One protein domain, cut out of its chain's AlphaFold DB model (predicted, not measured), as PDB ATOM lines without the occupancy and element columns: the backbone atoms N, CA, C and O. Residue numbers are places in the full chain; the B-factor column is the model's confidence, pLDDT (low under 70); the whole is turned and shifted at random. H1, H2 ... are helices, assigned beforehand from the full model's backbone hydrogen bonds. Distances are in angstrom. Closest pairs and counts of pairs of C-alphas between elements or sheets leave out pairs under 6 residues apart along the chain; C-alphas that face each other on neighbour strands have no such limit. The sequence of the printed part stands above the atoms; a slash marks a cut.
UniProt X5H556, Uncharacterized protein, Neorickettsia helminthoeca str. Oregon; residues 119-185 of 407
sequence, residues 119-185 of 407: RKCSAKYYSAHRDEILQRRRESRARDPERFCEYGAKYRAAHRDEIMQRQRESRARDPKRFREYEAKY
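AT A GLANCE: This is residues 119 to 185 of the 407 residues of an uncharacterized protein of Neorickettsia helminthoeca str. Oregon (UniProt X5H556). Picture an open frame of five helices strung end to end with a corner at each joint: H2, H3 and H4 make three sides of a wide U, with H3 as its base, and H1 and H5 turn off at the two tips. The middle of the U is empty, and the helices meet at their ends rather than packing side by side. The printed part has 67 residues, with five named helices in the order H1, H2, H3, H4, H5 and no named strand, and its class is all helix. The whole is extended, with a radius of gyration of the C-alphas of 17.7 A and spans of 38 by 32 by 26 A.

IN THESE COORDINATES: Begin with the three longest helices, 14 residues each. Find C-alpha 145 at (241.945, 216.494, 171.651); from there H3 runs through residues 145 to 158, 20.0 A from first to last C-alpha. Before it, H2 takes residues 130 to 143 and is 20.1 A long; after it, H4 takes residues 160 to 173 and is 20.0 A long. Look next at the two ends: H1, residues 119 to 128, starts at C-alpha 119 at (214.126, 214.607, 156.150), and H5, residues 175 to 185, ends at C-alpha 185 at (224.763, 204.533, 191.806).

HOW THE PARTS SIT: Start from H3, whose centre is 13.1 A from the mean of the C-alphas. H2 and H3 are close but not clearly touching: their closest C-alphas, those of Arg 141 and Phe 148, are 6.7 A apart, and their lines are about perpendicular at 85 degrees. On the far end of H3, H4 is close but not clearly touching, with the C-alphas of Arg 156 and Ile 163 the closest at 7.6 A and the lines about perpendicular at 76 degrees. Go on to H4 and H5, again close but not clearly touching: the closest C-alphas, of Arg 171 and Phe 178, are 6.3 A apart, and the lines are about perpendicular at 78 degrees. H1 and H2 meet only through their link and are near each other, with 5 pairs of C-alphas within 10 A. H2 and H4 are apart, and so are H1 and H5. In H1, H2, H3, H4 and H5 every O i to N i+4 pair is within hydrogen-bond range.

THE WHOLE: The two C-alphas farthest apart are those of Cys 121 and Ala 183, at 43.2 A. The printed part has no cut, and its four links, of one residue each, are tight. Among the stretches that stand free are residues 119 to 139 and 180 to 185. The mean pLDDT of the printed part is 97.0, and no printed residue is under 70.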
ATOM      1  N   ARG A 119     213.989 215.251 154.830       97.62
ATOM      2  CA  ARG A 119     214.126 214.607 156.150       97.62
ATOM      3  C   ARG A 119     214.263 213.087 156.013       97.62
ATOM      4  O   ARG A 119     215.155 212.512 156.626       97.62
ATOM      5  N   LYS A 120     213.426 212.440 155.191       97.62
ATOM      6  CA  LYS A 120     213.474 210.986 154.948       97.62
ATOM      7  C   LYS A 120     214.762 210.563 154.241       97.62
ATOM      8  O   LYS A 120     215.384 209.592 154.661       97.62
ATOM      9  N   CYS A 121     215.176 211.280 153.200       96.19
ATOM     10  CA  CYS A 121     216.420 211.003 152.479       96.19
ATOM     11  C   CYS A 121     217.646 211.190 153.381       96.19
ATOM     12  O   CYS A 121     218.477 210.291 153.461       96.19
ATOM     13  N   SER A 122     217.724 212.296 154.128       96.25
ATOM     14  CA  SER A 122     218.791 212.520 155.103       96.25
ATOM     15  C   SER A 122     218.787 211.454 156.195       96.25
ATOM     16  O   SER A 122     219.847 210.940 156.520       96.25
ATOM     17  N   ALA A 123     217.625 211.066 156.732       97.19
ATOM     18  CA  ALA A 123     217.540 210.008 157.739       97.19
ATOM     19  C   ALA A 123     218.072 208.665 157.215       97.19
ATOM     20  O   ALA A 123     218.868 208.032 157.901       97.19
ATOM     21  N   LYS A 124     217.699 208.273 155.985       97.44
ATOM     22  CA  LYS A 124     218.217 207.062 155.326       97.44
ATOM     23  C   LYS A 124     219.731 207.124 155.112       97.44
ATOM     24  O   LYS A 124     220.427 206.149 155.384       97.44
ATOM     25  N   TYR A 125     220.243 208.273 154.673       97.88
ATOM     26  CA  TYR A 125     221.680 208.491 154.510       97.88
ATOM     27  C   TYR A 125     222.419 208.382 155.852       97.88
ATOM     28  O   TYR A 125     223.360 207.604 155.983       97.88
ATOM     29  N   TYR A 126     221.951 209.084 156.889       97.25
ATOM     30  CA  TYR A 126     222.548 209.019 158.223       97.25
ATOM     31  C   TYR A 126     222.470 207.624 158.843       97.25
ATOM     32  O   TYR A 126     223.383 207.267 159.579       97.25
ATOM     33  N   SER A 127     221.421 206.835 158.579       96.00
ATOM     34  CA  SER A 127     221.349 205.455 159.067       96.00
ATOM     35  C   SER A 127     222.325 204.533 158.343       96.00
ATOM     36  O   SER A 127     222.962 203.719 159.001       96.00
ATOM     37  N   ALA A 128     222.473 204.682 157.021       97.75
ATOM     38  CA  ALA A 128     223.385 203.860 156.225       97.75
ATOM     39  C   ALA A 128     224.864 204.184 156.506       97.75
ATOM     40  O   ALA A 128     225.687 203.280 156.561       97.75
ATOM     41  N   HIS A 129     225.192 205.457 156.754       97.25
ATOM     42  CA  HIS A 129     226.564 205.934 156.991       97.25
ATOM     43  C   HIS A 129     226.846 206.274 158.459       97.25
ATOM     44  O   HIS A 129     227.768 207.033 158.768       97.25
ATOM     45  N   ARG A 130     226.036 205.760 159.392       96.81
ATOM     46  CA  ARG A 130     226.127 206.137 160.809       96.81
ATOM     47  C   ARG A 130     227.527 205.898 161.365       96.81
ATOM     48  O   ARG A 130     228.087 206.786 162.007       96.81
ATOM     49  N   ASP A 131     228.071 204.717 161.108       97.25
ATOM     50  CA  ASP A 131     229.340 204.289 161.686       97.25
ATOM     51  C   ASP A 131     230.523 205.021 161.056       97.25
ATOM     52  O   ASP A 131     231.378 205.507 161.791       97.25
ATOM     53  N   GLU A 132     230.507 205.244 159.738       97.69
ATOM     54  CA  GLU A 132     231.519 206.047 159.038       97.69
ATOM     55  C   GLU A 132     231.558 207.493 159.568       97.69
ATOM     56  O   GLU A 132     232.620 208.035 159.884       97.69
ATOM     57  N   ILE A 133     230.390 208.125 159.747       97.50
ATOM     58  CA  ILE A 133     230.288 209.488 160.288       97.50
ATOM     59  C   ILE A 133     230.790 209.536 161.737       97.50
ATOM     60  O   ILE A 133     231.474 210.488 162.130       97.50
ATOM     61  N   LEU A 134     230.447 208.538 162.557       97.06
ATOM     62  CA  LEU A 134     230.915 208.459 163.942       97.06
ATOM     63  C   LEU A 134     232.421 208.200 164.019       97.06
ATOM     64  O   LEU A 134     233.084 208.821 164.850       97.06
ATOM     65  N   GLN A 135     232.960 207.346 163.153       97.19
ATOM     66  CA  GLN A 135     234.385 207.062 163.062       97.19
ATOM     67  C   GLN A 135     235.166 208.314 162.665       97.19
ATOM     68  O   GLN A 135     236.041 208.738 163.418       97.19
ATOM     69  N   ARG A 136     234.755 209.009 161.600       97.56
ATOM     70  CA  ARG A 136     235.373 210.277 161.181       97.56
ATOM     71  C   ARG A 136     235.344 211.334 162.294       97.56
ATOM     72  O   ARG A 136     236.294 212.092 162.479       97.56
ATOM     73  N   ARG A 137     234.264 211.385 163.087       96.81
ATOM     74  CA  ARG A 137     234.176 212.265 164.270       96.81
ATOM     75  C   ARG A 137     235.129 211.848 165.390       96.81
ATOM     76  O   ARG A 137     235.671 212.728 166.054       96.81
ATOM     77  N   ARG A 138     235.315 210.545 165.636       97.56
ATOM     78  CA  ARG A 138     236.291 210.039 166.618       97.56
ATOM     79  C   ARG A 138     237.713 210.371 166.179       97.56
ATOM     80  O   ARG A 138     238.447 210.934 166.980       97.56
ATOM     81  N   GLU A 139     238.052 210.120 164.919       97.56
ATOM     82  CA  GLU A 139     239.357 210.444 164.332       97.56
ATOM     83  C   GLU A 139     239.645 211.947 164.404       97.56
ATOM     84  O   GLU A 139     240.709 212.356 164.860       97.56
ATOM     85  N   SER A 140     238.666 212.795 164.072       96.06
ATOM     86  CA  SER A 140     238.812 214.248 164.211       96.06
ATOM     87  C   SER A 140     239.048 214.686 165.661       96.06
ATOM     88  O   SER A 140     239.856 215.584 165.887       96.06
ATOM     89  N   ARG A 141     238.386 214.061 166.645       96.75
ATOM     90  CA  ARG A 141     238.625 214.341 168.073       96.75
ATOM     91  C   ARG A 141     239.971 213.818 168.565       96.75
ATOM     92  O   ARG A 141     240.556 214.443 169.438       96.75
ATOM     93  N   ALA A 142     240.426 212.685 168.039       96.62
ATOM     94  CA  ALA A 142     241.709 212.086 168.390       96.62
ATOM     95  C   ALA A 142     242.890 212.865 167.800       96.62
ATOM     96  O   ALA A 142     243.951 212.891 168.411       96.62
ATOM     97  N   ARG A 143     242.696 213.517 166.645       97.56
ATOM     98  CA  ARG A 143     243.715 214.353 166.004       97.56
ATOM     99  C   ARG A 143     244.090 215.569 166.855       97.56
ATOM    100  O   ARG A 143     245.271 215.781 167.076       97.56
ATOM    101  N   ASP A 144     243.091 216.297 167.369       96.19
ATOM    102  CA  ASP A 144     243.292 217.518 168.169       96.19
ATOM    103  C   ASP A 144     242.443 217.500 169.461       96.19
ATOM    104  O   ASP A 144     241.472 218.262 169.589       96.19
ATOM    105  N   PRO A 145     242.758 216.636 170.443       96.25
ATOM    106  CA  PRO A 145     241.945 216.494 171.651       96.25
ATOM    107  C   PRO A 145     241.873 217.795 172.464       96.25
ATOM    108  O   PRO A 145     240.817 218.128 173.010       96.25
ATOM    109  N   GLU A 146     242.958 218.571 172.488       95.69
ATOM    110  CA  GLU A 146     243.049 219.840 173.215       95.69
ATOM    111  C   GLU A 146     242.051 220.871 172.696       95.69
ATOM    112  O   GLU A 146     241.297 221.448 173.480       95.69
ATOM    113  N   ARG A 147     241.949 221.028 171.371       96.94
ATOM    114  CA  ARG A 147     241.019 221.971 170.741       96.94
ATOM    115  C   ARG A 147     239.566 221.671 171.114       96.94
ATOM    116  O   ARG A 147     238.787 222.587 171.383       96.94
ATOM    117  N   PHE A 148     239.179 220.393 171.145       95.31
ATOM    118  CA  PHE A 148     237.828 219.992 171.548       95.31
ATOM    119  C   PHE A 148     237.581 220.198 173.044       95.31
ATOM    120  O   PHE A 148     236.489 220.628 173.430       95.31
ATOM    121  N   CYS A 149     238.575 219.910 173.884       94.94
ATOM    122  CA  CYS A 149     238.504 220.157 175.320       94.94
ATOM    123  C   CYS A 149     238.384 221.652 175.630       94.94
ATOM    124  O   CYS A 149     237.504 222.029 176.406       94.94
ATOM    125  N   GLU A 150     239.192 222.496 174.987       97.00
ATOM    126  CA  GLU A 150     239.190 223.949 175.156       97.00
ATOM    127  C   GLU A 150     237.871 224.558 174.675       97.00
ATOM    128  O   GLU A 150     237.214 225.283 175.423       97.00
ATOM    129  N   TYR A 151     237.423 224.204 173.467       96.75
ATOM    130  CA  TYR A 151     236.122 224.639 172.961       96.75
ATOM    131  C   TYR A 151     234.986 224.196 173.894       96.75
ATOM    132  O   TYR A 151     234.107 224.985 174.237       96.75
ATOM    133  N   GLY A 152     235.023 222.946 174.368       95.81
ATOM    134  CA  GLY A 152     234.046 222.424 175.316       95.81
ATOM    135  C   GLY A 152     234.081 223.135 176.670       95.81
ATOM    136  O   GLY A 152     233.028 223.351 177.269       95.81
ATOM    137  N   ALA A 153     235.263 223.510 177.158       97.06
ATOM    138  CA  ALA A 153     235.428 224.279 178.386       97.06
ATOM    139  C   ALA A 153     234.879 225.701 178.224       97.06
ATOM    140  O   ALA A 153     234.063 226.117 179.044       97.06
ATOM    141  N   LYS A 154     235.230 226.394 177.131       98.00
ATOM    142  CA  LYS A 154     234.706 227.727 176.783       98.00
ATOM    143  C   LYS A 154     233.185 227.718 176.668       98.00
ATOM    144  O   LYS A 154     232.522 228.541 177.289       98.00
ATOM    145  N   TYR A 155     232.621 226.735 175.965       97.81
ATOM    146  CA  TYR A 155     231.172 226.576 175.847       97.81
ATOM    147  C   TYR A 155     230.508 226.340 177.210       97.81
ATOM    148  O   TYR A 155     229.534 227.004 177.551       97.81
ATOM    149  N   ARG A 156     231.037 225.423 178.034       97.81
ATOM    150  CA  ARG A 156     230.482 225.163 179.374       97.81
ATOM    151  C   ARG A 156     230.604 226.361 180.311       97.81
ATOM    152  O   ARG A 156     229.735 226.522 181.159       97.81
ATOM    153  N   ALA A 157     231.655 227.167 180.181       97.06
ATOM    154  CA  ALA A 157     231.830 228.386 180.959       97.06
ATOM    155  C   ALA A 157     230.816 229.461 180.538       97.06
ATOM    156  O   ALA A 157     230.110 229.985 181.395       97.06
ATOM    157  N   ALA A 158     230.680 229.719 179.233       98.06
ATOM    158  CA  ALA A 158     229.742 230.706 178.695       98.06
ATOM    159  C   ALA A 158     228.266 230.328 178.930       98.06
ATOM    160  O   ALA A 158     227.442 231.194 179.197       98.06
ATOM    161  N   HIS A 159     227.935 229.033 178.884       97.56
ATOM    162  CA  HIS A 159     226.569 228.516 179.042       97.56
ATOM    163  C   HIS A 159     226.346 227.807 180.384       97.56
ATOM    164  O   HIS A 159     225.488 226.926 180.494       97.56
ATOM    165  N   ARG A 160     227.130 228.141 181.417       97.12
ATOM    166  CA  ARG A 160     227.088 227.444 182.712       97.12
ATOM    167  C   ARG A 160     225.680 227.427 183.302       97.12
ATOM    168  O   ARG A 160     225.205 226.369 183.715       97.12
ATOM    169  N   ASP A 161     225.011 228.572 183.301       96.62
ATOM    170  CA  ASP A 161     223.699 228.720 183.928       96.62
ATOM    171  C   ASP A 161     222.600 228.006 183.143       96.62
ATOM    172  O   ASP A 161     221.794 227.299 183.744       96.62
ATOM    173  N   GLU A 162     222.626 228.071 181.807       97.75
ATOM    174  CA  GLU A 162     221.686 227.336 180.952       97.75
ATOM    175  C   GLU A 162     221.824 225.817 181.150       97.75
ATOM    176  O   GLU A 162     220.832 225.097 181.287       97.75
ATOM    177  N   ILE A 163     223.062 225.312 181.231       97.38
ATOM    178  CA  ILE A 163     223.333 223.892 181.491       97.38
ATOM    179  C   ILE A 163     222.806 223.498 182.875       97.38
ATOM    180  O   ILE A 163     222.138 222.470 183.009       97.38
ATOM    181  N   MET A 164     223.080 224.304 183.904       97.31
ATOM    182  CA  MET A 164     222.611 224.038 185.265       97.31
ATOM    183  C   MET A 164     221.086 224.106 185.370       97.31
ATOM    184  O   MET A 164     220.486 223.274 186.053       97.31
ATOM    185  N   GLN A 165     220.446 225.045 184.674       97.00
ATOM    186  CA  GLN A 165     218.995 225.161 184.610       97.00
ATOM    187  C   GLN A 165     218.379 223.942 183.924       97.00
ATOM    188  O   GLN A 165     217.521 223.287 184.515       97.00
ATOM    189  N   ARG A 166     218.886 223.545 182.752       97.69
ATOM    190  CA  ARG A 166     218.419 222.347 182.044       97.69
ATOM    191  C   ARG A 166     218.584 221.080 182.891       97.69
ATOM    192  O   ARG A 166     217.722 220.203 182.880       97.69
ATOM    193  N   GLN A 167     219.665 220.981 183.671       96.62
ATOM    194  CA  GLN A 167     219.847 219.886 184.631       96.62
ATOM    195  C   GLN A 167     218.824 219.931 185.772       96.62
ATOM    196  O   GLN A 167     218.299 218.884 186.151       96.62
ATOM    197  N   ARG A 168     218.522 221.114 186.323       97.12
ATOM    198  CA  ARG A 168     217.481 221.280 187.353       97.12
ATOM    199  C   ARG A 168     216.106 220.900 186.812       97.12
ATOM    200  O   ARG A 168     215.420 220.116 187.456       97.12
ATOM    201  N   GLU A 169     215.748 221.372 185.623       97.56
ATOM    202  CA  GLU A 169     214.495 221.034 184.938       97.56
ATOM    203  C   GLU A 169     214.397 219.532 184.662       97.56
ATOM    204  O   GLU A 169     213.383 218.909 184.968       97.56
ATOM    205  N   SER A 170     215.477 218.908 184.182       96.19
ATOM    206  CA  SER A 170     215.517 217.457 183.976       96.19
ATOM    207  C   SER A 170     215.336 216.671 185.280       96.19
ATOM    208  O   SER A 170     214.691 215.626 185.261       96.19
ATOM    209  N   ARG A 171     215.889 217.144 186.408       97.31
ATOM    210  CA  ARG A 171     215.689 216.523 187.732       97.31
ATOM    211  C   ARG A 171     214.281 216.767 188.278       97.31
ATOM    212  O   ARG A 171     213.743 215.899 188.958       97.31
ATOM    213  N   ALA A 172     213.702 217.931 187.992       96.56
ATOM    214  CA  ALA A 172     212.360 218.307 188.420       96.56
ATOM    215  C   ALA A 172     211.265 217.577 187.632       96.56
ATOM    216  O   ALA A 172     210.211 217.295 188.196       96.56
ATOM    217  N   ARG A 173     211.523 217.234 186.362       97.75
ATOM    218  CA  ARG A 173     210.592 216.489 185.506       97.75
ATOM    219  C   ARG A 173     210.286 215.097 186.062       97.75
ATOM    220  O   ARG A 173     209.119 214.759 186.194       97.75
ATOM    221  N   ASP A 174     211.320 214.342 186.449       96.75
ATOM    222  CA  ASP A 174     211.190 212.966 186.958       96.75
ATOM    223  C   ASP A 174     212.010 212.737 188.248       96.75
ATOM    224  O   ASP A 174     213.009 212.002 188.253       96.75
ATOM    225  N   PRO A 175     211.600 213.316 189.392       96.56
ATOM    226  CA  PRO A 175     212.387 213.265 190.624       96.56
ATOM    227  C   PRO A 175     212.545 211.840 191.178       96.56
ATOM    228  O   PRO A 175     213.558 211.536 191.807       96.56
ATOM    229  N   LYS A 176     211.574 210.946 190.933       96.94
ATOM    230  CA  LYS A 176     211.643 209.535 191.361       96.94
ATOM    231  C   LYS A 176     212.744 208.777 190.621       96.94
ATOM    232  O   LYS A 176     213.613 208.196 191.265       96.94
ATOM    233  N   ARG A 177     212.773 208.881 189.287       96.81
ATOM    234  CA  ARG A 177     213.794 208.244 188.443       96.81
ATOM    235  C   ARG A 177     215.200 208.714 188.813       96.81
ATOM    236  O   ARG A 177     216.121 207.904 188.864       96.81
ATOM    237  N   PHE A 178     215.363 210.006 189.108       96.50
ATOM    238  CA  PHE A 178     216.649 210.546 189.548       96.50
ATOM    239  C   PHE A 178     217.086 209.973 190.905       96.50
ATOM    240  O   PHE A 178     218.229 209.547 191.042       96.50
ATOM    241  N   ARG A 179     216.177 209.895 191.888       96.06
ATOM    242  CA  ARG A 179     216.469 209.298 193.205       96.06
ATOM    243  C   ARG A 179     216.808 207.813 193.113       96.06
ATOM    244  O   ARG A 179     217.732 207.372 193.783       96.06
ATOM    245  N   GLU A 180     216.093 207.054 192.289       97.75
ATOM    246  CA  GLU A 180     216.374 205.631 192.067       97.75
ATOM    247  C   GLU A 180     217.735 205.418 191.410       97.75
ATOM    248  O   GLU A 180     218.503 204.562 191.842       97.75
ATOM    249  N   TYR A 181     218.054 206.215 190.388       97.12
ATOM    250  CA  TYR A 181     219.368 206.187 189.757       97.12
ATOM    251  C   TYR A 181     220.475 206.545 190.756       97.12
ATOM    252  O   TYR A 181     221.467 205.828 190.843       97.12
ATOM    253  N   GLU A 182     220.295 207.602 191.555       96.25
ATOM    254  CA  GLU A 182     221.270 208.008 192.570       96.25
ATOM    255  C   GLU A 182     221.434 206.945 193.664       96.25
ATOM    256  O   GLU A 182     222.557 206.665 194.080       96.25
ATOM    257  N   ALA A 183     220.345 206.308 194.099       97.56
ATOM    258  CA  ALA A 183     220.392 205.209 195.057       97.56
ATOM    259  C   ALA A 183     221.152 204.002 194.489       97.56
ATOM    260  O   ALA A 183     222.044 203.481 195.157       97.56
ATOM    261  N   LYS A 184     220.862 203.601 193.241       98.19
ATOM    262  CA  LYS A 184     221.580 202.520 192.544       98.19
ATOM    263  C   LYS A 184     223.063 202.847 192.374       98.19
ATOM    264  O   LYS A 184     223.904 202.009 192.677       98.19
ATOM    265  N   TYR A 185     223.386 204.071 191.961       97.88
ATOM    266  CA  TYR A 185     224.763 204.533 191.806       97.88
ATOM    267  C   TYR A 185     225.517 204.535 193.143       97.88
ATOM    268  O   TYR A 185     226.604 203.977 193.243       97.88
TER     269      TYR A 185